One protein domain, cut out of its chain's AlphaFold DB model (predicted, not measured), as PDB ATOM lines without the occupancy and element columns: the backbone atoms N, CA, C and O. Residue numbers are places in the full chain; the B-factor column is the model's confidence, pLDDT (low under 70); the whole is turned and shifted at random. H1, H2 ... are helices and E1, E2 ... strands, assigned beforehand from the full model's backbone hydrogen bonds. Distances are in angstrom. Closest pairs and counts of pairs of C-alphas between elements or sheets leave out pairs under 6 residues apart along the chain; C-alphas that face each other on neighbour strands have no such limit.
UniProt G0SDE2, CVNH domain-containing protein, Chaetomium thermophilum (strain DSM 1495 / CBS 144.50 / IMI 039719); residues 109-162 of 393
ATOM      1  N   ARG A 109     -16.286 -28.990  32.736       48.31
ATOM      2  CA  ARG A 109     -15.765 -30.079  33.567       48.31
ATOM      3  C   ARG A 109     -14.444 -30.572  32.990       48.31
ATOM      4  O   ARG A 109     -14.306 -31.726  32.601       48.31
ATOM      5  N   GLY A 110     -13.448 -29.690  33.007       50.84
ATOM      6  CA  GLY A 110     -12.081 -30.168  33.142       50.84
ATOM      7  C   GLY A 110     -11.989 -30.938  34.458       50.84
ATOM      8  O   GLY A 110     -12.530 -30.525  35.488       50.84
ATOM      9  N   SER A 111     -11.380 -32.111  34.411       53.88
ATOM     10  CA  SER A 111     -11.063 -32.884  35.605       53.88
ATOM     11  C   SER A 111      -9.560 -32.833  35.821       53.88
ATOM     12  O   SER A 111      -8.795 -32.754  34.862       53.88
ATOM     13  N   CYS A 112      -9.135 -32.904  37.081       55.38
ATOM     14  CA  CYS A 112      -7.717 -32.985  37.435       55.38
ATOM     15  C   CYS A 112      -6.922 -31.729  37.071       55.38
ATOM     16  O   CYS A 112      -5.855 -31.820  36.470       55.38
ATOM     17  N   PHE A 113      -7.432 -30.563  37.467       64.75
ATOM     18  CA  PHE A 113      -6.618 -29.359  37.452       64.75
ATOM     19  C   PHE A 113      -5.482 -29.503  38.467       64.75
ATOM     20  O   PHE A 113      -5.718 -29.779  39.641       64.75
ATOM     21  N   SER A 114      -4.250 -29.337  38.011       68.19
ATOM     22  CA  SER A 114      -3.059 -29.299  38.840       68.19
ATOM     23  C   SER A 114      -2.258 -28.066  38.471       68.19
ATOM     24  O   SER A 114      -2.172 -27.677  37.306       68.19
ATOM     25  N   LEU A 115      -1.672 -27.443  39.482       73.69
ATOM     26  CA  LEU A 115      -0.686 -26.404  39.266       73.69
ATOM     27  C   LEU A 115       0.642 -27.075  38.978       73.69
ATOM     28  O   LEU A 115       1.191 -27.790  39.817       73.69
ATOM     29  N   VAL A 116       1.142 -26.873  37.768       69.38
ATOM     30  CA  VAL A 116       2.311 -27.606  37.299       69.38
ATOM     31  C   VAL A 116       3.576 -26.787  37.547       69.38
ATOM     32  O   VAL A 116       3.922 -25.900  36.774       69.38
ATOM     33  N   GLY A 117       4.312 -27.157  38.599       58.41
ATOM     34  CA  GLY A 117       5.737 -26.854  38.770       58.41
ATOM     35  C   GLY A 117       6.094 -25.676  39.700       58.41
ATOM     36  O   GLY A 117       5.339 -24.714  39.836       58.41
ATOM     37  N   PRO A 118       7.283 -25.709  40.337       61.78
ATOM     38  CA  PRO A 118       7.768 -24.608  41.166       61.78
ATOM     39  C   PRO A 118       8.063 -23.375  40.300       61.78
ATOM     40  O   PRO A 118       8.916 -23.412  39.413       61.78
ATOM     41  N   GLY A 119       7.349 -22.277  40.557       69.56
ATOM     42  CA  GLY A 119       7.535 -20.999  39.859       69.56
ATOM     43  C   GLY A 119       6.790 -20.860  38.527       69.56
ATOM     44  O   GLY A 119       6.970 -19.852  37.845       69.56
ATOM     45  N   ARG A 120       5.941 -21.827  38.154       65.88
ATOM     46  CA  ARG A 120       5.024 -21.697  37.016       65.88
ATOM     47  C   ARG A 120       3.595 -21.581  37.524       65.88
ATOM     48  O   ARG A 120       3.118 -22.419  38.278       65.88
ATOM     49  N   VAL A 121       2.909 -20.527  37.094       77.06
ATOM     50  CA  VAL A 121       1.486 -20.317  37.379       77.06
ATOM     51  C   VAL A 121       0.673 -20.909  36.235       77.06
ATOM     52  O   VAL A 121      -0.052 -20.211  35.534       77.06
ATOM     53  N   ALA A 122       0.879 -22.194  35.975       82.06
ATOM     54  CA  ALA A 122       0.203 -22.882  34.894       82.06
ATOM     55  C   ALA A 122      -0.840 -23.837  35.467       82.06
ATOM     56  O   ALA A 122      -0.534 -24.671  36.321       82.06
ATOM     57  N   LEU A 123      -2.077 -23.682  35.005       81.81
ATOM     58  CA  LEU A 123      -3.175 -24.586  35.296       81.81
ATOM     59  C   LEU A 123      -3.160 -25.682  34.232       81.81
ATOM     60  O   LEU A 123      -3.589 -25.460  33.101       81.81
ATOM     61  N   GLY A 124      -2.616 -26.841  34.593       81.06
ATOM     62  CA  GLY A 124      -2.662 -28.048  33.774       81.06
ATOM     63  C   GLY A 124      -3.907 -28.861  34.101       81.06
ATOM     64  O   GLY A 124      -4.289 -28.937  35.264       81.06
ATOM     65  N   GLY A 125      -4.546 -29.479  33.116       80.75
ATOM     66  CA  GLY A 125      -5.710 -30.335  33.335       80.75
ATOM     67  C   GLY A 125      -5.885 -31.373  32.237       80.75
ATOM     68  O   GLY A 125      -5.384 -31.210  31.127       80.75
ATOM     69  N   ILE A 126      -6.599 -32.457  32.555       75.50
ATOM     70  CA  ILE A 126      -7.042 -33.413  31.541       75.50
ATOM     71  C   ILE A 126      -8.439 -32.990  31.087       75.50
ATOM     72  O   ILE A 126      -9.408 -33.042  31.852       75.50
ATOM     73  N   CYS A 127      -8.531 -32.591  29.826       78.81
ATOM     74  CA  CYS A 127      -9.747 -32.100  29.197       78.81
ATOM     75  C   CYS A 127     -10.181 -33.064  28.092       78.81
ATOM     76  O   CYS A 127      -9.352 -33.632  27.381       78.81
ATOM     77  N   MET A 128     -11.489 -33.255  27.921       77.25
ATOM     78  CA  MET A 128     -12.001 -33.994  26.769       77.25
ATOM     79  C   MET A 128     -11.878 -33.116  25.521       77.25
ATOM     80  O   MET A 128     -12.473 -32.042  25.440       77.25
ATOM     81  N   GLY A 129     -11.084 -33.568  24.558       79.75
ATOM     82  CA  GLY A 129     -10.959 -32.947  23.252       79.75
ATOM     83  C   GLY A 129     -12.192 -33.190  22.389       79.75
ATOM     84  O   GLY A 129     -12.995 -34.096  22.621       79.75
ATOM     85  N   LEU A 130     -12.315 -32.385  21.336       79.19
ATOM     86  CA  LEU A 130     -13.368 -32.531  20.330       79.19
ATOM     87  C   LEU A 130     -13.248 -33.826  19.516       79.19
ATOM     88  O   LEU A 130     -14.206 -34.247  18.881       79.19
ATOM     89  N   ASP A 131     -12.101 -34.492  19.549       76.06
ATOM     90  CA  ASP A 131     -11.896 -35.818  18.969       76.06
ATOM     91  C   ASP A 131     -12.442 -36.964  19.845       76.06
ATOM     92  O   ASP A 131     -12.309 -38.135  19.474       76.06
ATOM     93  N   GLY A 132     -13.037 -36.628  20.998       73.75
ATOM     94  CA  GLY A 132     -13.554 -37.571  21.988       73.75
ATOM     95  C   GLY A 132     -12.471 -38.218  22.851       73.75
ATOM     96  O   GLY A 132     -12.775 -39.134  23.614       73.75
ATOM     97  N   LEU A 133     -11.215 -37.777  22.736       75.81
ATOM     98  CA  LEU A 133     -10.096 -38.278  23.530       75.81
ATOM     99  C   LEU A 133      -9.786 -37.328  24.687       75.81
ATOM    100  O   LEU A 133     -10.141 -36.154  24.670       75.81
ATOM    101  N   LEU A 134      -9.121 -37.839  25.718       74.62
ATOM    102  CA  LEU A 134      -8.614 -37.014  26.810       74.62
ATOM    103  C   LEU A 134      -7.255 -36.430  26.411       74.62
ATOM    104  O   LEU A 134      -6.328 -37.179  26.110       74.62
ATOM    105  N   HIS A 135      -7.139 -35.105  26.445       77.44
ATOM    106  CA  HIS A 135      -5.905 -34.367  26.188       77.44
ATOM    107  C   HIS A 135      -5.441 -33.687  27.464       77.44
ATOM    108  O   HIS A 135      -6.250 -33.178  28.236       77.44
ATOM    109  N   PHE A 136      -4.130 -33.666  27.669       80.56
ATOM    110  CA  PHE A 136      -3.535 -32.783  28.659       80.56
ATOM    111  C   PHE A 136      -3.390 -31.398  28.034       80.56
ATOM    112  O   PHE A 136      -2.775 -31.272  26.974       80.56
ATOM    113  N   ASP A 137      -3.957 -30.387  28.680       82.00
ATOM    114  CA  ASP A 137      -3.803 -28.992  28.283       82.00
ATOM    115  C   ASP A 137      -3.280 -28.175  29.463       82.00
ATOM    116  O   ASP A 137      -3.599 -28.453  30.620       82.00
ATOM    117  N   GLU A 138      -2.453 -27.180  29.165       85.94
ATOM    118  CA  GLU A 138      -1.809 -26.326  30.157       85.94
ATOM    119  C   GLU A 138      -2.045 -24.868  29.776       85.94
ATOM    120  O   GLU A 138      -1.577 -24.388  28.745       85.94
ATOM    121  N   SER A 139      -2.775 -24.149  30.627       84.19
ATOM    122  CA  SER A 139      -3.016 -22.717  30.463       84.19
ATOM    123  C   SER A 139      -2.192 -21.918  31.460       84.19
ATOM    124  O   SER A 139      -2.312 -22.085  32.674       84.19
ATOM    125  N   ASN A 140      -1.370 -21.003  30.947       83.94
ATOM    126  CA  ASN A 140      -0.614 -20.072  31.771       83.94
ATOM    127  C   ASN A 140      -1.566 -19.030  32.378       83.94
ATOM    128  O   ASN A 140      -2.030 -18.118  31.696       83.94
ATOM    129  N   LEU A 141      -1.851 -19.140  33.676       83.62
ATOM    130  CA  LEU A 141      -2.762 -18.231  34.370       83.62
ATOM    131  C   LEU A 141      -2.252 -16.783  34.349       83.62
ATOM    132  O   LEU A 141      -3.068 -15.869  34.364       83.62
ATOM    133  N   ASN A 142      -0.935 -16.553  34.229       83.31
ATOM    134  CA  ASN A 142      -0.379 -15.200  34.088       83.31
ATOM    135  C   ASN A 142      -0.845 -14.465  32.836       83.31
ATOM    136  O   ASN A 142      -0.800 -13.235  32.811       83.31
ATOM    137  N   GLU A 143      -1.209 -15.190  31.788       85.19
ATOM    138  CA  GLU A 143      -1.608 -14.596  30.514       85.19
ATOM    139  C   GLU A 143      -3.108 -14.307  30.459       85.19
ATOM    140  O   GLU A 143      -3.529 -13.444  29.687       85.19
ATOM    141  N   CYS A 144      -3.890 -15.008  31.284       83.81
ATOM    142  CA  CYS A 144      -5.348 -15.003  31.224       83.81
ATOM    143  C   CYS A 144      -6.014 -14.323  32.424       83.81
ATOM    144  O   CYS A 144      -7.151 -13.865  32.299       83.81
ATOM    145  N   TYR A 145      -5.344 -14.270  33.577       86.56
ATOM    146  CA  TYR A 145      -5.927 -13.775  34.818       86.56
ATOM    147  C   TYR A 145      -5.028 -12.765  35.536       86.56
ATOM    148  O   TYR A 145      -3.805 -12.741  35.385       86.56
ATOM    149  N   GLU A 146      -5.664 -11.933  36.356       89.19
ATOM    150  CA  GLU A 146      -5.033 -11.051  37.331       89.19
ATOM    151  C   GLU A 146      -5.811 -11.091  38.651       89.19
ATOM    152  O   GLU A 146      -6.990 -11.462  38.691       89.19
ATOM    153  N   ASN A 147      -5.142 -10.743  39.746       82.50
ATOM    154  CA  ASN A 147      -5.784 -10.547  41.036       82.50
ATOM    155  C   ASN A 147      -6.073  -9.060  41.247       82.50
ATOM    156  O   ASN A 147      -5.165  -8.258  41.457       82.50
ATOM    157  N   ASP A 148      -7.356  -8.717  41.225       84.56
ATOM    158  CA  ASP A 148      -7.858  -7.387  41.546       84.56
ATOM    159  C   ASP A 148      -8.502  -7.436  42.936       84.56
ATOM    160  O   ASP A 148      -9.631  -7.902  43.105       84.56
ATOM    161  N   ASN A 149      -7.755  -6.989  43.951       82.81
ATOM    162  CA  ASN A 149      -8.215  -6.888  45.341       82.81
ATOM    163  C   ASN A 149      -8.764  -8.205  45.934       82.81
ATOM    164  O   ASN A 149      -9.807  -8.226  46.587       82.81
ATOM    165  N   GLY A 150      -8.064  -9.318  45.709       78.12
ATOM    166  CA  GLY A 150      -8.450 -10.647  46.197       78.12
ATOM    167  C   GLY A 150      -9.469 -11.364  45.308       78.12
ATOM    168  O   GLY A 150      -9.897 -12.466  45.645       78.12
ATOM    169  N   CYS A 151      -9.867 -10.764  44.182       78.38
ATOM    170  CA  CYS A 151     -10.764 -11.371  43.206       78.38
ATOM    171  C   CYS A 151     -10.005 -11.744  41.930       78.38
ATOM    172  O   CYS A 151      -9.334 -10.908  41.324       78.38
ATOM    173  N   LEU A 152     -10.176 -12.989  41.478       79.31
ATOM    174  CA  LEU A 152      -9.679 -13.441  40.180       79.31
ATOM    175  C   LEU A 152     -10.498 -12.767  39.067       79.31
ATOM    176  O   LEU A 152     -11.716 -12.953  38.995       79.31
ATOM    177  N   ARG A 153      -9.848 -11.989  38.200       84.69
ATOM    178  CA  ARG A 153     -10.476 -11.357  37.030       84.69
ATOM    179  C   ARG A 153      -9.724 -11.727  35.751       84.69
ATOM    180  O   ARG A 153      -8.525 -11.997  35.825       84.69
ATOM    181  N   PRO A 154     -10.394 -11.761  34.583       86.00
ATOM    182  CA  PRO A 154      -9.696 -11.851  33.304       86.00
ATOM    183  C   PRO A 154      -8.720 -10.673  33.172       86.00
ATOM    184  O   PRO A 154      -9.139  -9.523  33.281       86.00
ATOM    185  N   GLY A 155      -7.436 -10.953  32.963       87.31
ATOM    186  CA  GLY A 155      -6.376  -9.946  33.001       87.31
ATOM    187  C   GLY A 155      -5.010 -10.530  32.657       87.31
ATOM    188  O   GLY A 155      -4.917 -11.639  32.140       87.31
ATOM    189  N   ARG A 156      -3.936  -9.784  32.915       83.50
ATOM    190  CA  ARG A 156      -2.559 -10.282  32.754       83.50
ATOM    191  C   ARG A 156      -1.804 -10.073  34.057       83.50
ATOM    192  O   ARG A 156      -2.120  -9.168  34.813       83.50
ATOM    193  N   HIS A 157      -0.737 -10.836  34.264       83.94
ATOM    194  CA  HIS A 157       0.186 -10.695  35.395       83.94
ATOM    195  C   HIS A 157      -0.289 -11.287  36.734       83.94
ATOM    196  O   HIS A 157       0.145 -10.810  37.782       83.94
ATOM    197  N   PHE A 158      -1.071 -12.376  36.723       79.12
ATOM    198  CA  PHE A 158      -1.485 -13.106  37.935       79.12
ATOM    199  C   PHE A 158      -0.370 -13.261  38.995       79.12
ATOM    200  O   PHE A 158      -0.560 -12.891  40.153       79.12
ATOM    201  N   ALA A 159       0.823 -13.710  38.592       77.06
ATOM    202  CA  ALA A 159       1.989 -13.920  39.453       77.06
ATOM    203  C   ALA A 159       2.505 -12.644  40.119       77.06
ATOM    204  O   ALA A 159       3.057 -12.716  41.210       77.06
ATOM    205  N   TYR A 160       2.360 -11.488  39.468       78.31
ATOM    206  CA  TYR A 160       2.792 -10.207  40.031       78.31
ATOM    207  C   TYR A 160       1.750  -9.632  40.994       78.31
ATOM    208  O   TYR A 160       2.102  -8.890  41.906       78.31
ATOM    209  N   SER A 161       0.476  -9.980  40.803       73.88
ATOM    210  CA  SER A 161      -0.641  -9.518  41.634       73.88
ATOM    211  C   SER A 161      -0.942 -10.412  42.852       73.88
ATOM    212  O   SER A 161      -1.687 -10.007  43.743       73.88
ATOM    213  N   CYS A 162      -0.373 -11.620  42.920       67.75
ATOM    214  CA  CYS A 162      -0.598 -12.586  43.999       67.75
ATOM    215  C   CYS A 162       0.695 -12.874  44.773       67.75
ATOM    216  O   CYS A 162       1.505 -13.700  44.356       67.75
TER     217      CYS A 162
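What this domain is: This is residues 109 to 162 of the 393 residues of the protein "CVNH domain-containing protein" of Chaetomium thermophilum (strain DSM 1495 / CBS 144.50 / IMI 039719) (UniProt G0SDE2). The domain is two small parts set end to end: a three-stranded sheet, E1, E2 and E3, and a smaller head in which H2 packs on the hairpin E4 and E5 and on H1. The short helix H1, straight after E3, sits where the two parts join, and neither helix covers the sheet. The printed part has 54 residues, with two named helices and five named strands in the order E1, E2, E3, H1, E4, E5, H2, in the class mixed, helices and strands. The sheets, in the orders E1, E2, E3 and E4, E5, are antiparallel. The whole is loose and elongated, with a radius of gyration of the C-alphas of 12.7 A and spans of 38 by 23 by 15 A.

How they stand to each other: E1, residues 111 to 115, E2, residues 122 to 128, and E3, residues 134 to 140, form a meander, each strand the antiparallel neighbour of the one before. The hairpin E2 and E3 stands at 156 degrees between directions, with N 123 and O 139 2.8 A apart and N 137 and O 125 2.9 A apart, both within hydrogen-bond range. In the hairpin E1 and E2, at 165 degrees, N 114 and O 124 are within hydrogen-bond range at 2.8 A. E1 and E3 are edge strands. H1, residues 141 to 144, only grazes this sheet with its residues 141 to 143; the closest C-alphas of E2 and H1 are those of Ala 122 and Leu 141, 5.5 A apart. H1 touches H2, residues 158 to 161, the closest C-alphas being those of Asn 142 and Phe 158 at 4.5 A. E4, residues 145 to 148, and E5, residues 151 to 154, are an antiparallel hairpin at 140 degrees, with N 146 and O 153 within hydrogen-bond range at 2.9 A. The closest C-alphas of E4 and H2 are those of Glu 146 and Phe 158, 4.1 A apart. H2 is not on the three-stranded sheet, and E4, E5 and H2 are apart from E1, E2 and E3. H1 and H2 are too short for an O i to N i+4 pair; each has 1 O i to N i+3 pair, within range.

Where its parts are: E3 is 19.4 A long, E2 18.4 A and E1 12.8 A; E5 measures 10.0 A, E4 9.5 A, and H1 and H2 5.2 A each. E1 begins at C-alpha 111 (-11.063, -32.884, 35.605), E3 ends at C-alpha 140 (-0.614, -20.072, 31.771), and H2 ends at C-alpha 161 (-0.641, -9.518, 41.634).

The domain as a whole: The two C-alphas farthest apart, those of Asp 131 and Asn 149, are 39.3 A apart. The printed part has no cut and no long link. The mean pLDDT of the printed part is 76.4; residues 109 to 114, 116 to 120 and 162 are under 70.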